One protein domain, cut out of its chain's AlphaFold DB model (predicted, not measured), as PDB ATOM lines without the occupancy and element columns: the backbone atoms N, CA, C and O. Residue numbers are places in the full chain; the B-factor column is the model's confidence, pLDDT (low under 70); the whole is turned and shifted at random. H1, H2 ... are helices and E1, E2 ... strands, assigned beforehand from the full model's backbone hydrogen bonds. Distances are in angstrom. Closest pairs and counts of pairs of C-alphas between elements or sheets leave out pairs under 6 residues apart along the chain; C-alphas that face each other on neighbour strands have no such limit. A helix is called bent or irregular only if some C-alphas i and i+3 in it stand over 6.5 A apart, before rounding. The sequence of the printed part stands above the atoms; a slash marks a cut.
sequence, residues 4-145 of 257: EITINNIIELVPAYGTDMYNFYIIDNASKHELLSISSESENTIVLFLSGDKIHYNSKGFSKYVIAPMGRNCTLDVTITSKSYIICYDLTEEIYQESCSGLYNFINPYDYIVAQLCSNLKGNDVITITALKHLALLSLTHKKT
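What this domain is: This is residues 4 to 145 of the 257 residues of the protein "HTH araC/xylS-type domain-containing protein" of Photobacterium kishitanii (UniProt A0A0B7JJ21). Two antiparallel sheets lie face to face as a sandwich, E2 E3 E8 E5 E6 and the smaller E1 E4 E7, their strands running nearly along one line; the helical hairpin H1 and H2 packs on the larger sheet's other face, with H2 crossing its strands. The 142 printed residues hold eight named strands, E1 to E8, followed by H1 and H2, a mixed class of helices and strands. The whole is compact, with a radius of gyration of the C-alphas of 13.8 A, and rounded, spanning 38 by 33 by 32 A.

How they stand to each other: E1, residues 4 to 7, is antiparallel to E4, residues 34 to 40, with N 6 and O 37 2.9 A apart. E4 also pairs antiparallel with E7, residues 74 to 80, where N 36 and O 78 are 2.7 A apart. In the other sheet, which is twisted, E2, residues 17 to 19, forms a hairpin with E3, residues 22 to 27, with N 24 and O 17 2.8 A apart. E3 is antiparallel to E8, residues 84 to 90, with N 25 and O 86 2.8 A apart. E8 is antiparallel to E5, residues 45 to 51, with N 46 and O 89 2.8 A apart. E5 and E6, residues 65 to 70, form a hairpin, with N 68 and O 47 2.8 A apart. The facing parts of the two sheets are 10.4 A centre to centre. H1, residues 110 to 120, and H2, residues 126 to 144, make two layers with the larger sheet, helices on one face of it. H2's height over the sheet is 9.4 A, and it runs across the strands, at 69 degrees to E6 on the local plane; the closest C-alphas of the two, Ile 67 and Ala 136, are 6.5 A apart. H1 and H2 touch, closest at the C-alphas of Tyr 110 and Leu 135, 6.4 A, at a shallow tilt of 20 degrees, opposite ways. Every O i to N i+4 pair of H2 is within hydrogen-bond range, and 5 of 7 in H1.

Where its parts are: E1 begins at C-alpha 4 (178.696, 184.634, 177.514). E4 is 19.4 A long, E5 and E7 19.2 A each, and E8 20.0 A. H1 is 17.5 A long and irregular, with C-alphas 117 and 120 7.4 A apart. H2, 26.9 A long, ends at C-alpha 144 (171.143, 170.738, 155.711).

The domain as a whole: The C-alphas farthest apart, Ser 31 and Thr 145, are 39.2 A apart. The printed part has no cut. The links E5 to E6, 13 residues, and E8 to H1, 19 residues, are long. Mean pLDDT of the printed part is 84.6; residues 29 to 32, 93 to 101 and 142 to 145 are under 70.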
ATOM      1  N   GLU A   4     179.064 184.242 176.159       87.75
ATOM      2  CA  GLU A   4     178.696 184.634 177.514       87.75
ATOM      3  C   GLU A   4     177.456 183.834 177.914       87.75
ATOM      4  O   GLU A   4     176.540 183.641 177.114       87.75
ATOM      5  N   ILE A   5     177.448 183.308 179.137       88.56
ATOM      6  CA  ILE A   5     176.325 182.535 179.664       88.56
ATOM      7  C   ILE A   5     175.940 183.135 181.001       88.56
ATOM      8  O   ILE A   5     176.773 183.223 181.899       88.56
ATOM      9  N   THR A   6     174.670 183.489 181.152       87.25
ATOM     10  CA  THR A   6     174.113 183.951 182.421       87.25
ATOM     11  C   THR A   6     173.032 182.997 182.913       87.25
ATOM     12  O   THR A   6     172.237 182.470 182.133       87.25
ATOM     13  N   ILE A   7     172.991 182.764 184.224       83.75
ATOM     14  CA  ILE A   7     171.895 182.066 184.899       83.75
ATOM     15  C   ILE A   7     170.909 183.106 185.426       83.75
ATOM     16  O   ILE A   7     171.286 184.043 186.136       83.75
ATOM     17  N   ASN A   8     169.636 182.917 185.086       81.19
ATOM     18  CA  ASN A   8     168.492 183.754 185.430       81.19
ATOM     19  C   ASN A   8     168.720 185.243 185.120       81.19
ATOM     20  O   ASN A   8     168.182 186.094 185.823       81.19
ATOM     21  N   ASN A   9     169.521 185.554 184.091       77.12
ATOM     22  CA  ASN A   9     169.954 186.911 183.724       77.12
ATOM     23  C   ASN A   9     170.695 187.678 184.837       77.12
ATOM     24  O   ASN A   9     170.710 188.907 184.834       77.12
ATOM     25  N   ILE A  10     171.268 186.973 185.820       77.75
ATOM     26  CA  ILE A  10     171.872 187.587 187.014       77.75
ATOM     27  C   ILE A  10     173.303 187.099 187.237       77.75
ATOM     28  O   ILE A  10     174.173 187.895 187.576       77.75
ATOM     29  N   ILE A  11     173.553 185.798 187.089       82.62
ATOM     30  CA  ILE A  11     174.844 185.192 187.437       82.62
ATOM     31  C   ILE A  11     175.590 184.855 186.153       82.62
ATOM     32  O   ILE A  11     175.226 183.898 185.475       82.62
ATOM     33  N   GLU A  12     176.634 185.613 185.832       86.50
ATOM     34  CA  GLU A  12     177.545 185.277 184.736       86.50
ATOM     35  C   GLU A  12     178.368 184.029 185.091       86.50
ATOM     36  O   GLU A  12     178.963 183.932 186.168       86.50
ATOM     37  N   LEU A  13     178.380 183.048 184.189       88.00
ATOM     38  CA  LEU A  13     179.144 181.820 184.345       88.00
ATOM     39  C   LEU A  13     180.540 181.972 183.759       88.00
ATOM     40  O   LEU A  13     180.725 182.251 182.576       88.00
ATOM     41  N   VAL A  14     181.531 181.643 184.581       89.44
ATOM     42  CA  VAL A  14     182.913 181.487 184.135       89.44
ATOM     43  C   VAL A  14     183.108 180.058 183.607       89.44
ATOM     44  O   VAL A  14     182.635 179.109 184.243       89.44
ATOM     45  N   PRO A  15     183.809 179.860 182.472       91.19
ATOM     46  CA  PRO A  15     184.160 178.523 182.010       91.19
ATOM     47  C   PRO A  15     184.929 177.755 183.090       91.19
ATOM     48  O   PRO A  15     185.938 178.232 183.607       91.19
ATOM     49  N   ALA A  16     184.498 176.530 183.386       91.00
ATOM     50  CA  ALA A  16     185.254 175.614 184.239       91.00
ATOM     51  C   ALA A  16     186.552 175.151 183.553       91.00
ATOM     52  O   ALA A  16     187.528 174.803 184.214       91.00
ATOM     53  N   TYR A  17     186.557 175.137 182.218       91.44
ATOM     54  CA  TYR A  17     187.743 174.901 181.405       91.44
ATOM     55  C   TYR A  17     187.620 175.654 180.078       91.44
ATOM     56  O   TYR A  17     186.558 175.638 179.456       91.44
ATOM     57  N   GLY A  18     188.692 176.309 179.642       89.06
ATOM     58  CA  GLY A  18     188.727 177.083 178.403       89.06
ATOM     59  C   GLY A  18     190.003 176.806 177.622       89.06
ATOM     60  O   GLY A  18     191.085 176.703 178.199       89.06
ATOM     61  N   THR A  19     189.866 176.677 176.307       88.69
ATOM     62  CA  THR A  19     190.969 176.562 175.346       88.69
ATOM     63  C   THR A  19     190.660 177.427 174.131       88.69
ATOM     64  O   THR A  19     189.539 177.914 173.975       88.69
ATOM     65  N   ASP A  20     191.605 177.533 173.202       86.56
ATOM     66  CA  ASP A  20     191.341 178.165 171.906       86.56
ATOM     67  C   ASP A  20     190.263 177.424 171.088       86.56
ATOM     68  O   ASP A  20     189.670 178.002 170.182       86.56
ATOM     69  N   MET A  21     189.978 176.152 171.410       86.06
ATOM     70  CA  MET A  21     189.044 175.308 170.657       86.06
ATOM     71  C   MET A  21     187.616 175.262 171.215       86.06
ATOM     72  O   MET A  21     186.708 174.876 170.469       86.06
ATOM     73  N   TYR A  22     187.418 175.537 172.508       92.69
ATOM     74  CA  TYR A  22     186.111 175.511 173.176       92.69
ATOM     75  C   TYR A  22     186.171 176.095 174.597       92.69
ATOM     76  O   TYR A  22     187.219 176.073 175.244       92.69
ATOM     77  N   ASN A  23     185.006 176.500 175.110       94.44
ATOM     78  CA  ASN A  23     184.748 176.754 176.530       94.44
ATOM     79  C   ASN A  23     183.793 175.688 177.060       94.44
ATOM     80  O   ASN A  23     182.807 175.345 176.407       94.44
ATOM     81  N   PHE A  24     184.085 175.184 178.251       94.06
ATOM     82  CA  PHE A  24     183.310 174.170 178.948       94.06
ATOM     83  C   PHE A  24     182.776 174.745 180.257       94.06
ATOM     84  O   PHE A  24     183.548 175.185 181.111       94.06
ATOM     85  N   TYR A  25     181.461 174.700 180.430       93.94
ATOM     86  CA  TYR A  25     180.756 175.211 181.598       93.94
ATOM     87  C   TYR A  25     180.061 174.062 182.325       93.94
ATOM     88  O   TYR A  25     179.561 173.123 181.697       93.94
ATOM     89  N   ILE A  26     180.031 174.144 183.655       91.31
ATOM     90  CA  ILE A  26     179.375 173.172 184.530       91.31
ATOM     91  C   ILE A  26     178.293 173.902 185.307       91.31
ATOM     92  O   ILE A  26     178.562 174.924 185.933       91.31
ATOM     93  N   ILE A  27     177.088 173.343 185.298       89.44
ATOM     94  CA  ILE A  27     175.971 173.823 186.100       89.44
ATOM     95  C   ILE A  27     175.549 172.672 187.008       89.44
ATOM     96  O   ILE A  27     174.838 171.764 186.582       89.44
ATOM     97  N   ASP A  28     176.066 172.667 188.238       80.00
ATOM     98  CA  ASP A  28     175.907 171.555 189.188       80.00
ATOM     99  C   ASP A  28     174.614 171.633 190.018       80.00
ATOM    100  O   ASP A  28     174.081 170.596 190.410       80.00
ATOM    101  N   ASN A  29     174.083 172.837 190.255       66.06
ATOM    102  CA  ASN A  29     173.014 173.094 191.228       66.06
ATOM    103  C   ASN A  29     171.756 173.712 190.602       66.06
ATOM    104  O   ASN A  29     171.202 174.646 191.169       66.06
ATOM    105  N   ALA A  30     171.262 173.166 189.485       63.09
ATOM    106  CA  ALA A  30     169.990 173.602 188.902       63.09
ATOM    107  C   ALA A  30     168.796 173.236 189.809       63.09
ATOM    108  O   ALA A  30     168.079 172.255 189.593       63.09
ATOM    109  N   SER A  31     168.593 174.003 190.882       55.88
ATOM    110  CA  SER A  31     167.538 173.811 191.870       55.88
ATOM    111  C   SER A  31     166.206 174.304 191.301       55.88
ATOM    112  O   SER A  31     165.801 175.433 191.542       55.88
ATOM    113  N   LYS A  32     165.539 173.423 190.541       64.56
ATOM    114  CA  LYS A  32     164.245 173.612 189.853       64.56
ATOM    115  C   LYS A  32     164.218 174.791 188.868       64.56
ATOM    116  O   LYS A  32     163.886 175.907 189.236       64.56
ATOM    117  N   HIS A  33     164.412 174.458 187.589       70.44
ATOM    118  CA  HIS A  33     164.207 175.336 186.428       70.44
ATOM    119  C   HIS A  33     165.072 176.598 186.442       70.44
ATOM    120  O   HIS A  33     164.592 177.697 186.703       70.44
ATOM    121  N   GLU A  34     166.345 176.441 186.093       83.50
ATOM    122  CA  GLU A  34     167.213 177.585 185.821       83.50
ATOM    123  C   GLU A  34     167.052 178.028 184.372       83.50
ATOM    124  O   GLU A  34     167.139 177.205 183.456       83.50
ATOM    125  N   LEU A  35     166.806 179.323 184.167       88.88
ATOM    126  CA  LEU A  35     166.856 179.946 182.853       88.88
ATOM    127  C   LEU A  35     168.310 180.281 182.531       88.88
ATOM    128  O   LEU A  35     168.961 181.001 183.277       88.88
ATOM    129  N   LEU A  36     168.812 179.773 181.421       91.94
ATOM    130  CA  LEU A  36     170.119 180.091 180.880       91.94
ATOM    131  C   LEU A  36     169.937 181.026 179.705       91.94
ATOM    132  O   LEU A  36     169.248 180.664 178.754       91.94
ATOM    133  N   SER A  37     170.589 182.175 179.762       91.62
ATOM    134  CA  SER A  37     170.633 183.127 178.663       91.62
ATOM    135  C   SER A  37     172.053 183.156 178.131       91.62
ATOM    136  O   SER A  37     172.995 183.531 178.831       91.62
ATOM    137  N   ILE A  38     172.207 182.667 176.907       91.88
ATOM    138  CA  ILE A  38     173.496 182.487 176.247       91.88
ATOM    139  C   ILE A  38     173.576 183.493 175.116       91.88
ATOM    140  O   ILE A  38     172.650 183.567 174.313       91.88
ATOM    141  N   SER A  39     174.666 184.239 175.026       90.31
ATOM    142  CA  SER A  39     174.935 185.159 173.927       90.31
ATOM    143  C   SER A  39     176.283 184.842 173.284       90.31
ATOM    144  O   SER A  39     177.169 184.227 173.888       90.31
ATOM    145  N   SER A  40     176.434 185.217 172.014       87.12
ATOM    146  CA  SER A  40     177.706 185.096 171.306       87.12
ATOM    147  C   SER A  40     178.015 186.339 170.483       87.12
ATOM    148  O   SER A  40     177.148 186.883 169.798       87.12
ATOM    149  N   GLU A  41     179.279 186.761 170.504       85.31
ATOM    150  CA  GLU A  41     179.805 187.792 169.598       85.31
ATOM    151  C   GLU A  41     180.359 187.212 168.278       85.31
ATOM    152  O   GLU A  41     180.782 187.951 167.381       85.31
ATOM    153  N   SER A  42     180.391 185.884 168.153       85.44
ATOM    154  CA  SER A  42     180.877 185.172 166.969       85.44
ATOM    155  C   SER A  42     179.725 184.810 166.031       85.44
ATOM    156  O   SER A  42     178.611 184.539 166.465       85.44
ATOM    157  N   GLU A  43     180.006 184.821 164.727       82.19
ATOM    158  CA  GLU A  43     179.015 184.553 163.675       82.19
ATOM    159  C   GLU A  43     178.644 183.068 163.555       82.19
ATOM    160  O   GLU A  43     177.598 182.745 163.007       82.19
ATOM    161  N   ASN A  44     179.495 182.160 164.045       85.56
ATOM    162  CA  ASN A  44     179.355 180.717 163.824       85.56
ATOM    163  C   ASN A  44     179.567 179.920 165.117       85.56
ATOM    164  O   ASN A  44     180.305 178.932 165.141       85.56
ATOM    165  N   THR A  45     178.943 180.343 166.214       89.75
ATOM    166  CA  THR A  45     179.046 179.618 167.482       89.75
ATOM    167  C   THR A  45     178.108 178.422 167.497       89.75
ATOM    168  O   THR A  45     176.935 178.511 167.146       89.75
ATOM    169  N   ILE A  46     178.615 177.285 167.957       91.69
ATOM    170  CA  ILE A  46     177.808 176.131 168.327       91.69
ATOM    171  C   ILE A  46     177.840 175.976 169.838       91.69
ATOM    172  O   ILE A  46     178.906 175.976 170.457       91.69
ATOM    173  N   VAL A  47     176.656 175.785 170.407       93.88
ATOM    174  CA  VAL A  47     176.468 175.441 171.811       93.88
ATOM    175  C   VAL A  47     175.944 174.012 171.899       93.88
ATOM    176  O   VAL A  47     174.912 173.680 171.316       93.88
ATOM    177  N   LEU A  48     176.655 173.147 172.618       94.94
ATOM    178  CA  LEU A  48     176.194 171.804 172.962       94.94
ATOM    179  C   LEU A  48     175.722 171.794 174.399       94.94
ATOM    180  O   LEU A  48     176.472 172.166 175.297       94.94
ATOM    181  N   PHE A  49     174.511 171.300 174.609       94.50
ATOM    182  CA  PHE A  49     173.959 171.080 175.933       94.50
ATOM    183  C   PHE A  49     173.909 169.587 176.220       94.50
ATOM    184  O   PHE A  49     173.364 168.816 175.427       94.50
ATOM    185  N   LEU A  50     174.444 169.202 177.374       93.62
ATOM    186  CA  LEU A  50     174.474 167.831 177.865       93.62
ATOM    187  C   LEU A  50     173.881 167.825 179.275       93.62
ATOM    188  O   LEU A  50     174.559 168.165 180.241       93.62
ATOM    189  N   SER A  51     172.603 167.479 179.388       91.56
ATOM    190  CA  SER A  51     171.827 167.564 180.631       91.56
ATOM    191  C   SER A  51     171.461 166.175 181.157       91.56
ATOM    192  O   SER A  51     171.245 165.232 180.395       91.56
ATOM    193  N   GLY A  52     171.359 166.030 182.479       88.12
ATOM    194  CA  GLY A  52     170.830 164.814 183.109       88.12
ATOM    195  C   GLY A  52     169.356 164.537 182.771       88.12
ATOM    196  O   GLY A  52     168.920 163.379 182.782       88.12
ATOM    197  N   ASP A  53     168.607 165.580 182.416       89.38
ATOM    198  CA  ASP A  53     167.175 165.575 182.106       89.38
ATOM    199  C   ASP A  53     166.850 166.424 180.859       89.38
ATOM    200  O   ASP A  53     167.739 167.004 180.233       89.38
ATOM    201  N   LYS A  54     165.578 166.463 180.456       89.31
ATOM    202  CA  LYS A  54     165.104 167.220 179.296       89.31
ATOM    203  C   LYS A  54     165.443 168.702 179.397       89.31
ATOM    204  O   LYS A  54     165.334 169.329 180.446       89.31
ATOM    205  N   ILE A  55     165.780 169.259 178.244       90.94
ATOM    206  CA  ILE A  55     166.092 170.673 178.071       90.94
ATOM    207  C   ILE A  55     164.859 171.370 177.505       90.94
ATOM    208  O   ILE A  55     164.226 170.852 176.587       90.94
ATOM    209  N   HIS A  56     164.490 172.528 178.040       89.81
ATOM    210  CA  HIS A  56     163.277 173.237 177.641       89.81
ATOM    211  C   HIS A  56     163.613 174.526 176.888       89.81
ATOM    212  O   HIS A  56     164.382 175.350 177.362       89.81
ATOM    213  N   TYR A  57     163.000 174.718 175.724       89.88
ATOM    214  CA  TYR A  57     163.144 175.918 174.896       89.88
ATOM    215  C   TYR A  57     161.779 176.302 174.332       89.88
ATOM    216  O   TYR A  57     161.082 175.446 173.782       89.88
ATOM    217  N   ASN A  58     161.364 177.562 174.501       84.94
ATOM    218  CA  ASN A  58     160.036 178.059 174.107       84.94
ATOM    219  C   ASN A  58     158.883 177.147 174.576       84.94
ATOM    220  O   ASN A  58     158.011 176.763 173.798       84.94
ATOM    221  N   SER A  59     158.905 176.749 175.853       79.75
ATOM    222  CA  SER A  59     157.942 175.814 176.473       79.75
ATOM    223  C   SER A  59     157.913 174.393 175.884       79.75
ATOM    224  O   SER A  59     157.103 173.565 176.302       79.75
ATOM    225  N   LYS A  60     158.810 174.058 174.948       84.31
ATOM    226  CA  LYS A  60     158.944 172.722 174.364       84.31
ATOM    227  C   LYS A  60     160.112 171.976 174.999       84.31
ATOM    228  O   LYS A  60     161.219 172.497 175.070       84.31
ATOM    229  N   GLY A  61     159.866 170.739 175.426       85.06
ATOM    230  CA  GLY A  61     160.918 169.835 175.896       85.06
ATOM    231  C   GLY A  61     161.668 169.179 174.734       85.06
ATOM    232  O   GLY A  61     161.052 168.663 173.797       85.06
ATOM    233  N   PHE A  62     162.989 169.171 174.821       87.88
ATOM    234  CA  PHE A  62     163.924 168.509 173.921       87.88
ATOM    235  C   PHE A  62     164.609 167.333 174.625       87.88
ATOM    236  O   PHE A  62     164.327 167.029 175.788       87.88
ATOM    237  N   SER A  63     165.465 166.618 173.894       86.44
ATOM    238  CA  SER A  63     166.265 165.536 174.467       86.44
ATOM    239  C   SER A  63     167.292 166.063 175.482       86.44
ATOM    240  O   SER A  63     167.431 167.268 175.695       86.44
ATOM    241  N   LYS A  64     168.002 165.133 176.124       91.31
ATOM    242  CA  LYS A  64     169.092 165.422 177.066       91.31
ATOM    243  C   LYS A  64     170.322 166.026 176.386       91.31
ATOM    244  O   LYS A  64     171.138 166.656 177.055       91.31
ATOM    245  N   TYR A  65     170.448 165.818 175.076       93.38
ATOM    246  CA  TYR A  65     171.601 166.211 174.282       93.38
ATOM    247  C   TYR A  65     171.131 167.033 173.088       93.38
ATOM    248  O   TYR A  65     170.501 166.520 172.162       93.38
ATOM    249  N   VAL A  66     171.425 168.326 173.097       92.62
ATOM    250  CA  VAL A  66     170.988 169.221 172.023       92.62
ATOM    251  C   VAL A  66     172.104 170.131 171.561       92.62
ATOM    252  O   VAL A  66     173.043 170.439 172.290       92.62
ATOM    253  N   ILE A  67     171.967 170.551 170.314       92.81
ATOM    254  CA  ILE A  67     172.887 171.400 169.580       92.81
ATOM    255  C   ILE A  67     172.146 172.701 169.296       92.81
ATOM    256  O   ILE A  67     170.999 172.666 168.844       92.81
ATOM    257  N   ALA A  68     172.785 173.837 169.534       91.56
ATOM    258  CA  ALA A  68     172.245 175.146 169.215       91.56
ATOM    259  C   ALA A  68     173.252 175.939 168.366       91.56
ATOM    260  O   ALA A  68     174.269 176.399 168.887       91.56
ATOM    261  N   PRO A  69     173.007 176.059 167.054       89.12
ATOM    262  CA  PRO A  69     173.719 176.992 166.197       89.12
ATOM    263  C   PRO A  69     173.305 178.442 166.499       89.12
ATOM    264  O   PRO A  69     172.112 178.767 166.511       89.12
ATOM    265  N   MET A  70     174.288 179.304 166.749       87.75
ATOM    266  CA  MET A  70     174.119 180.707 167.113       87.75
ATOM    267  C   MET A  70     174.973 181.625 166.236       87.75
ATOM    268  O   MET A  70     176.182 181.431 166.105       87.75
ATOM    269  N   GLY A  71     174.325 182.662 165.700       83.44
ATOM    270  CA  GLY A  71     174.988 183.766 165.012       83.44
ATOM    271  C   GLY A  71     175.399 184.888 165.964       83.44
ATOM    272  O   GLY A  71     175.086 184.857 167.160       83.44
ATOM    273  N   ARG A  72     176.048 185.919 165.419       84.44
ATOM    274  CA  ARG A  72     176.503 187.070 166.203       84.44
ATOM    275  C   ARG A  72     175.320 187.835 166.795       84.44
ATOM    276  O   ARG A  72     174.286 188.005 166.148       84.44
ATOM    277  N   ASN A  73     175.495 188.337 168.018       82.75
ATOM    278  CA  ASN A  73     174.519 189.139 168.766       82.75
ATOM    279  C   ASN A  73     173.165 188.437 168.963       82.75
ATOM    280  O   ASN A  73     172.145 189.086 169.189       82.75
ATOM    281  N   CYS A  74     173.148 187.109 168.854       82.62
ATOM    282  CA  CYS A  74     171.978 186.303 169.148       82.62
ATOM    283  C   CYS A  74     171.973 185.925 170.627       82.62
ATOM    284  O   CYS A  74     173.012 185.534 171.161       82.62
ATOM    285  N   THR A  75     170.790 185.952 171.239       87.81
ATOM    286  CA  THR A  75     170.566 185.411 172.582       87.81
ATOM    287  C   THR A  75     169.715 184.152 172.487       87.81
ATOM    288  O   THR A  75     168.694 184.129 171.797       87.81
ATOM    289  N   LEU A  76     170.148 183.097 173.167       90.31
ATOM    290  CA  LEU A  76     169.449 181.829 173.278       90.31
ATOM    291  C   LEU A  76     169.055 181.600 174.737       90.31
ATOM    292  O   LEU A  76     169.919 181.417 175.594       90.31
ATOM    293  N   ASP A  77     167.748 181.546 174.977       91.88
ATOM    294  CA  ASP A  77     167.167 181.329 176.300       91.88
ATOM    295  C   ASP A  77     166.690 179.883 176.463       91.88
ATOM    296  O   ASP A  77     165.775 179.434 175.771       91.88
ATOM    297  N   VAL A  78     167.295 179.137 177.384       92.00
ATOM    298  CA  VAL A  78     167.027 177.708 177.595       92.00
ATOM    299  C   VAL A  78     166.799 177.428 179.069       92.00
ATOM    300  O   VAL A  78     167.568 177.865 179.910       92.00
ATOM    301  N   THR A  79     165.782 176.646 179.407       91.44
ATOM    302  CA  THR A  79     165.555 176.200 180.783       91.44
ATOM    303  C   THR A  79     166.106 174.794 181.002       91.44
ATOM    304  O   THR A  79     165.765 173.862 180.265       91.44
ATOM    305  N   ILE A  80     166.910 174.625 182.052       89.62
ATOM    306  CA  ILE A  80     167.441 173.329 182.499       89.62
ATOM    307  C   ILE A  80     166.925 172.970 183.898       89.62
ATOM    308  O   ILE A  80     166.639 173.835 184.725       89.62
ATOM    309  N   THR A  81     166.780 171.674 184.167       88.38
ATOM    310  CA  THR A  81     166.203 171.146 185.422       88.38
ATOM    311  C   THR A  81     167.154 170.253 186.204       88.38
ATOM    312  O   THR A  81     166.797 169.743 187.263       88.38
ATOM    313  N   SER A  82     168.347 170.020 185.671       89.06
ATOM    314  CA  SER A  82     169.298 169.068 186.219       89.06
ATOM    315  C   SER A  82     170.719 169.520 185.940       89.06
ATOM    316  O   SER A  82     170.944 170.445 185.151       89.06
ATOM    317  N   LYS A  83     171.675 168.822 186.558       89.69
ATOM    318  CA  LYS A  83     173.089 169.012 186.270       89.69
ATOM    319  C   LYS A  83     173.334 168.977 184.762       89.69
ATOM    320  O   LYS A  83     172.948 168.019 184.088       89.69
ATOM    321  N   SER A  84     173.965 170.033 184.266       91.56
ATOM    322  CA  SER A  84     174.170 170.247 182.840       91.56
ATOM    323  C   SER A  84     175.600 170.676 182.553       91.56
ATOM    324  O   SER A  84     176.210 171.422 183.319       91.56
ATOM    325  N   TYR A  85     176.114 170.216 181.421       93.12
ATOM    326  CA  TYR A  85     177.363 170.681 180.843       93.12
ATOM    327  C   TYR A  85     177.061 171.439 179.562       93.12
ATOM    328  O   TYR A  85     176.238 170.996 178.755       93.12
ATOM    329  N   ILE A  86     177.741 172.566 179.378       94.56
ATOM    330  CA  ILE A  86     177.618 173.377 178.170       94.56
ATOM    331  C   ILE A  86     178.987 173.482 177.524       94.56
ATOM    332  O   ILE A  86     179.968 173.817 178.188       94.56
ATOM    333  N   ILE A  87     179.051 173.179 176.233       95.25
ATOM    334  CA  ILE A  87     180.270 173.291 175.436       95.25
ATOM    335  C   ILE A  87     180.008 174.307 174.338       95.25
ATOM    336  O   ILE A  87     179.185 174.061 173.460       95.25
ATOM    337  N   CYS A  88     180.732 175.416 174.371       94.31
ATOM    338  CA  CYS A  88     180.673 176.432 173.330       94.31
ATOM    339  C   CYS A  88     181.924 176.327 172.465       94.31
ATOM    340  O   CYS A  88     183.025 176.165 172.992       94.31
ATOM    341  N   TYR A  89     181.772 176.408 171.149       92.25
ATOM    342  CA  TYR A  89     182.891 176.485 170.215       92.25
ATOM    343  C   TYR A  89     182.497 177.238 168.953       92.25
ATOM    344  O   TYR A  89     181.354 177.162 168.511       92.25
ATOM    345  N   ASP A  90     183.462 177.916 168.350       89.12
ATOM    346  CA  ASP A  90     183.282 178.518 167.036       89.12
ATOM    347  C   ASP A  90     183.589 177.490 165.944       89.12
ATOM    348  O   ASP A  90     184.545 176.712 166.037       89.12
ATOM    349  N   LEU A  91     182.759 177.468 164.905       82.50
ATOM    350  CA  LEU A  91     183.055 176.750 163.677       82.50
ATOM    351  C   LEU A  91     183.898 177.626 162.761       82.50
ATOM    352  O   LEU A  91     183.588 178.790 162.515       82.50
ATOM    353  N   THR A  92     184.953 177.027 162.219       75.00
ATOM    354  CA  THR A  92     185.800 177.643 161.193       75.00
ATOM    355  C   THR A  92     185.111 177.702 159.831       75.00
ATOM    356  O   THR A  92     185.455 178.540 159.007       75.00
ATOM    357  N   GLU A  93     184.152 176.810 159.586       67.69
ATOM    358  CA  GLU A  93     183.398 176.710 158.338       67.69
ATOM    359  C   GLU A  93     182.059 177.447 158.465       67.69
ATOM    360  O   GLU A  93     181.354 177.299 159.467       67.69
ATOM    361  N   GLU A  94     181.680 178.214 157.438       59.03
ATOM    362  CA  GLU A  94     180.386 178.897 157.395       59.03
ATOM    363  C   GLU A  94     179.244 177.886 157.269       59.03
ATOM    364  O   GLU A  94     178.840 177.449 156.188       59.03
ATOM    365  N   ILE A  95     178.642 177.539 158.401       60.31
ATOM    366  CA  ILE A  95     177.293 176.999 158.391       60.31
ATOM    367  C   ILE A  95     176.378 178.212 158.227       60.31
ATOM    368  O   ILE A  95     176.106 178.875 159.210       60.31
ATOM    369  N   TYR A  96     175.854 178.468 157.018       50.56
ATOM    370  CA  TYR A  96     174.773 179.453 156.810       50.56
ATOM    371  C   TYR A  96     173.703 179.306 157.907       50.56
ATOM    372  O   TYR A  96     173.072 178.243 157.994       50.56
ATOM    373  N   GLN A  97     173.580 180.313 158.767       55.59
ATOM    374  CA  GLN A  97     172.668 180.375 159.905       55.59
ATOM    375  C   GLN A  97     171.972 181.732 159.852       55.59
ATOM    376  O   GLN A  97     172.584 182.763 160.110       55.59
ATOM    377  N   GLU A  98     170.685 181.744 159.515       50.59
ATOM    378  CA  GLU A  98     169.855 182.918 159.771       50.59
ATOM    379  C   GLU A  98     169.655 182.995 161.292       50.59
ATOM    380  O   GLU A  98     169.064 182.086 161.877       50.59
ATOM    381  N   SER A  99     170.250 184.015 161.926       55.91
ATOM    382  CA  SER A  99     169.963 184.525 163.279       55.91
ATOM    383  C   SER A  99     169.325 183.508 164.249       55.91
ATOM    384  O   SER A  99     168.108 183.446 164.369       55.91
ATOM    385  N   CYS A 100     170.153 182.709 164.933       60.66
ATOM    386  CA  CYS A 100     169.780 181.720 165.961       60.66
ATOM    387  C   CYS A 100     168.704 180.699 165.536       60.66
ATOM    388  O   CYS A 100     167.501 180.900 165.698       60.66
ATOM    389  N   SER A 101     169.128 179.528 165.061       66.56
ATOM    390  CA  SER A 101     168.199 178.552 164.476       66.56
ATOM    391  C   SER A 101     167.467 177.660 165.510       66.56
ATOM    392  O   SER A 101     166.743 176.731 165.142       66.56
ATOM    393  N   GLY A 102     167.628 177.939 166.810       83.31
ATOM    394  CA  GLY A 102     166.992 177.220 167.922       83.31
ATOM    395  C   GLY A 102     167.718 175.934 168.342       83.31
ATOM    396  O   GLY A 102     168.905 175.758 168.074       83.31
ATOM    397  N   LEU A 103     167.004 175.026 169.025       87.69
ATOM    398  CA  LEU A 103     167.556 173.749 169.502       87.69
ATOM    399  C   LEU A 103     167.350 172.589 168.517       87.69
ATOM    400  O   LEU A 103     166.278 172.392 167.935       87.69
ATOM    401  N   TYR A 104     168.377 171.751 168.405       85.75
ATOM    402  CA  TYR A 104     168.440 170.588 167.527       85.75
ATOM    403  C   TYR A 104     168.804 169.346 168.330       85.75
ATOM    404  O   TYR A 104     169.777 169.352 169.070       85.75
ATOM    405  N   ASN A 105     168.064 168.253 168.152       86.06
ATOM    406  CA  ASN A 105     168.518 166.957 168.654       86.06
ATOM    407  C   ASN A 105     169.625 166.413 167.744       86.06
ATOM    408  O   ASN A 105     169.609 166.660 166.532       86.06
ATOM    409  N   PHE A 106     170.516 165.604 168.313       84.25
ATOM    410  CA  PHE A 106     171.359 164.717 167.520       84.25
ATOM    411  C   PHE A 106     170.487 163.785 166.667       84.25
ATOM    412  O   PHE A 106     169.386 163.390 167.066       84.25
ATOM    413  N   ILE A 107     170.963 163.432 165.472       81.19
ATOM    414  CA  ILE A 107     170.290 162.403 164.672       81.19
ATOM    415  C   ILE A 107     170.506 161.027 165.319       81.19
ATOM    416  O   ILE A 107     171.538 160.772 165.936       81.19
ATOM    417  N   ASN A 108     169.551 160.114 165.166       70.44
ATOM    418  CA  ASN A 108     169.747 158.704 165.518       70.44
ATOM    419  C   ASN A 108     170.597 158.075 164.389       70.44
ATOM    420  O   ASN A 108     170.145 158.164 163.245       70.44
ATOM    421  N   PRO A 109     171.827 157.552 164.619       82.12
ATOM    422  CA  PRO A 109     172.340 156.878 165.828       82.12
ATOM    423  C   PRO A 109     173.273 157.679 166.752       82.12
ATOM    424  O   PRO A 109     173.739 157.145 167.756       82.12
ATOM    425  N   TYR A 110     173.583 158.937 166.447       87.75
ATOM    426  CA  TYR A 110     174.584 159.703 167.200       87.75
ATOM    427  C   TYR A 110     174.166 159.997 168.638       87.75
ATOM    428  O   TYR A 110     175.025 160.011 169.509       87.75
ATOM    429  N   ASP A 111     172.868 160.139 168.907       83.38
ATOM    430  CA  ASP A 111     172.337 160.311 170.267       83.38
ATOM    431  C   ASP A 111     172.795 159.189 171.225       83.38
ATOM    432  O   ASP A 111     173.226 159.447 172.348       83.38
ATOM    433  N   TYR A 112     172.816 157.937 170.743       86.75
ATOM    434  CA  TYR A 112     173.318 156.793 171.511       86.75
ATOM    435  C   TYR A 112     174.818 156.915 171.802       86.75
ATOM    436  O   TYR A 112     175.258 156.660 172.921       86.75
ATOM    437  N   ILE A 113     175.605 157.333 170.807       90.38
ATOM    438  CA  ILE A 113     177.056 157.507 170.949       90.38
ATOM    439  C   ILE A 113     177.356 158.633 171.947       90.38
ATOM    440  O   ILE A 113     178.188 158.461 172.835       90.38
ATOM    441  N   VAL A 114     176.641 159.757 171.847       92.00
ATOM    442  CA  VAL A 114     176.769 160.889 172.774       92.00
ATOM    443  C   VAL A 114     176.487 160.445 174.207       92.00
ATOM    444  O   VAL A 114     177.275 160.758 175.100       92.00
ATOM    445  N   ALA A 115     175.432 159.657 174.433       90.25
ATOM    446  CA  ALA A 115     175.111 159.141 175.760       90.25
ATOM    447  C   ALA A 115     176.260 158.319 176.375       90.25
ATOM    448  O   ALA A 115     176.557 158.477 177.559       90.25
ATOM    449  N   GLN A 116     176.936 157.485 175.573       90.19
ATOM    450  CA  GLN A 116     178.090 156.694 176.024       90.19
ATOM    451  C   GLN A 116     179.308 157.573 176.339       90.19
ATOM    452  O   GLN A 116     179.982 157.360 177.343       90.19
ATOM    453  N   LEU A 117     179.571 158.587 175.512       91.25
ATOM    454  CA  LEU A 117     180.691 159.513 175.704       91.25
ATOM    455  C   LEU A 117     180.521 160.405 176.946       91.25
ATOM    456  O   LEU A 117     181.504 160.809 177.564       91.25
ATOM    457  N   CYS A 118     179.282 160.706 177.341       88.38
ATOM    458  CA  CYS A 118     179.004 161.657 178.417       88.38
ATOM    459  C   CYS A 118     179.093 161.074 179.837       88.38
ATOM    460  O   CYS A 118     178.985 161.839 180.795       88.38
ATOM    461  N   SER A 119     179.285 159.761 180.016       81.62
ATOM    462  CA  SER A 119     179.157 159.122 181.337       81.62
ATOM    463  C   SER A 119     180.160 159.631 182.382       81.62
ATOM    464  O   SER A 119     179.851 159.612 183.568       81.62
ATOM    465  N   ASN A 120     181.339 160.101 181.957       78.94
ATOM    466  CA  ASN A 120     182.409 160.610 182.826       78.94
ATOM    467  C   ASN A 120     183.084 161.869 182.256       78.94
ATOM    468  O   ASN A 120     184.286 162.069 182.440       78.94
ATOM    469  N   LEU A 121     182.330 162.695 181.527       88.44
ATOM    470  CA  LEU A 121     182.879 163.850 180.820       88.44
ATOM    471  C   LEU A 121     183.561 164.835 181.782       88.44
ATOM    472  O   LEU A 121     182.963 165.291 182.758       88.44
ATOM    473  N   LYS A 122     184.807 165.196 181.471       89.06
ATOM    474  CA  LYS A 122     185.575 166.234 182.168       89.06
ATOM    475  C   LYS A 122     185.890 167.366 181.203       89.06
ATOM    476  O   LYS A 122     186.130 167.123 180.025       89.06
ATOM    477  N   GLY A 123     185.961 168.594 181.713       85.25
ATOM    478  CA  GLY A 123     186.232 169.768 180.879       85.25
ATOM    479  C   GLY A 123     187.569 169.709 180.134       85.25
ATOM    480  O   GLY A 123     187.663 170.240 179.035       85.25
ATOM    481  N   ASN A 124     188.572 169.015 180.680       90.75
ATOM    482  CA  ASN A 124     189.890 168.827 180.063       90.75
ATOM    483  C   ASN A 124     189.999 167.583 179.159       90.75
ATOM    484  O   ASN A 124     191.087 167.288 178.666       90.75
ATOM    485  N   ASP A 125     188.908 166.843 178.941       92.75
ATOM    486  CA  ASP A 125     188.889 165.689 178.041       92.75
ATOM    487  C   ASP A 125     188.718 166.140 176.584       92.75
ATOM    488  O   ASP A 125     187.640 166.077 175.984       92.75
ATOM    489  N   VAL A 126     189.821 166.630 176.016       90.75
ATOM    490  CA  VAL A 126     189.863 167.183 174.658       90.75
ATOM    491  C   VAL A 126     189.411 166.157 173.617       90.75
ATOM    492  O   VAL A 126     188.756 166.535 172.646       90.75
ATOM    493  N   ILE A 127     189.718 164.868 173.806       92.25
ATOM    494  CA  ILE A 127     189.367 163.807 172.852       92.25
ATOM    495  C   ILE A 127     187.849 163.636 172.809       92.25
ATOM    496  O   ILE A 127     187.252 163.719 171.731       92.25
ATOM    497  N   THR A 128     187.214 163.460 173.970       93.88
ATOM    498  CA  THR A 128     185.760 163.274 174.047       93.88
ATOM    499  C   THR A 128     185.021 164.512 173.554       93.88
ATOM    500  O   THR A 128     184.093 164.401 172.751       93.88
ATOM    501  N   ILE A 129     185.461 165.706 173.953       93.56
ATOM    502  CA  ILE A 129     184.851 166.965 173.508       93.56
ATOM    503  C   ILE A 129     184.985 167.124 171.994       93.56
ATOM    504  O   ILE A 129     184.012 167.457 171.322       93.56
ATOM    505  N   THR A 130     186.148 166.804 171.426       91.50
ATOM    506  CA  THR A 130     186.348 166.829 169.973       91.50
ATOM    507  C   THR A 130     185.421 165.845 169.263       91.50
ATOM    508  O   THR A 130     184.817 166.208 168.253       91.50
ATOM    509  N   ALA A 131     185.233 164.631 169.784       93.94
ATOM    510  CA  ALA A 131     184.282 163.675 169.218       93.94
ATOM    511  C   ALA A 131     182.839 164.218 169.237       93.94
ATOM    512  O   ALA A 131     182.147 164.164 168.217       93.94
ATOM    513  N   LEU A 132     182.406 164.814 170.353       94.06
ATOM    514  CA  LEU A 132     181.084 165.442 170.477       94.06
ATOM    515  C   LEU A 132     180.891 166.587 169.468       94.06
ATOM    516  O   LEU A 132     179.848 166.646 168.812       94.06
ATOM    517  N   LYS A 133     181.908 167.443 169.283       91.50
ATOM    518  CA  LYS A 133     181.903 168.517 168.272       91.50
ATOM    519  C   LYS A 133     181.631 167.970 166.866       91.50
ATOM    520  O   LYS A 133     180.788 168.508 166.147       91.50
ATOM    521  N   HIS A 134     182.304 166.885 166.480       91.00
ATOM    522  CA  HIS A 134     182.131 166.277 165.156       91.00
ATOM    523  C   HIS A 134     180.759 165.610 164.987       91.00
ATOM    524  O   HIS A 134     180.123 165.780 163.949       91.00
ATOM    525  N   LEU A 135     180.252 164.904 166.003       92.38
ATOM    526  CA  LEU A 135     178.903 164.318 165.966       92.38
ATOM    527  C   LEU A 135     177.811 165.390 165.839       92.38
ATOM    528  O   LEU A 135     176.803 165.191 165.150       92.38
ATOM    529  N   ALA A 136     178.017 166.541 166.479       90.19
ATOM    530  CA  ALA A 136     177.112 167.672 166.365       90.19
ATOM    531  C   ALA A 136     177.143 168.268 164.956       90.19
ATOM    532  O   ALA A 136     176.088 168.453 164.348       90.19
ATOM    533  N   LEU A 137     178.340 168.478 164.399       86.81
ATOM    534  CA  LEU A 137     178.509 168.947 163.026       86.81
ATOM    535  C   LEU A 137     177.821 168.010 162.024       86.81
ATOM    536  O   LEU A 137     177.043 168.475 161.197       86.81
ATOM    537  N   LEU A 138     178.021 166.694 162.149       86.31
ATOM    538  CA  LEU A 138     177.354 165.694 161.308       86.31
ATOM    539  C   LEU A 138     175.822 165.727 161.445       86.31
ATOM    540  O   LEU A 138     175.103 165.521 160.469       86.31
ATOM    541  N   SER A 139     175.298 166.002 162.642       85.38
ATOM    542  CA  SER A 139     173.850 166.145 162.858       85.38
ATOM    543  C   SER A 139     173.291 167.401 162.181       85.38
ATOM    544  O   SER A 139     172.207 167.366 161.592       85.38
ATOM    545  N   LEU A 140     174.032 168.512 162.239       80.88
ATOM    546  CA  LEU A 140     173.654 169.774 161.601       80.88
ATOM    547  C   LEU A 140     173.734 169.684 160.072       80.88
ATOM    548  O   LEU A 140     172.816 170.138 159.388       80.88
ATOM    549  N   THR A 141     174.777 169.053 159.527       75.25
ATOM    550  CA  THR A 141     174.912 168.836 158.078       75.25
ATOM    551  C   THR A 141     173.847 167.882 157.553       75.25
ATOM    552  O   THR A 141     173.278 168.151 156.498       75.25
ATOM    553  N   HIS A 142     173.466 166.849 158.316       67.19
ATOM    554  CA  HIS A 142     172.342 165.982 157.955       67.19
ATOM    555  C   HIS A 142     171.012 166.744 157.865       67.19
ATOM    556  O   HIS A 142     170.187 166.449 157.012       67.19
ATOM    557  N   LYS A 143     170.781 167.768 158.694       60.62
ATOM    558  CA  LYS A 143     169.594 168.623 158.527       60.62
ATOM    559  C   LYS A 143     169.678 169.565 157.328       60.62
ATOM    560  O   LYS A 143     168.636 169.934 156.794       60.62
ATOM    561  N   LYS A 144     170.890 169.953 156.926       54.78
ATOM    562  CA  LYS A 144     171.143 170.738 155.711       54.78
ATOM    563  C   LYS A 144     171.109 169.903 154.432       54.78
ATOM    564  O   LYS A 144     171.159 170.490 153.353       54.78
ATOM    565  N   THR A 145     171.021 168.569 154.512       49.66
ATOM    566  CA  THR A 145     170.887 167.763 153.295       49.66
ATOM    567  C   THR A 145     169.613 168.160 152.568       49.66
ATOM    568  O   THR A 145     168.566 168.310 153.198       49.66
TER     569      THR A 145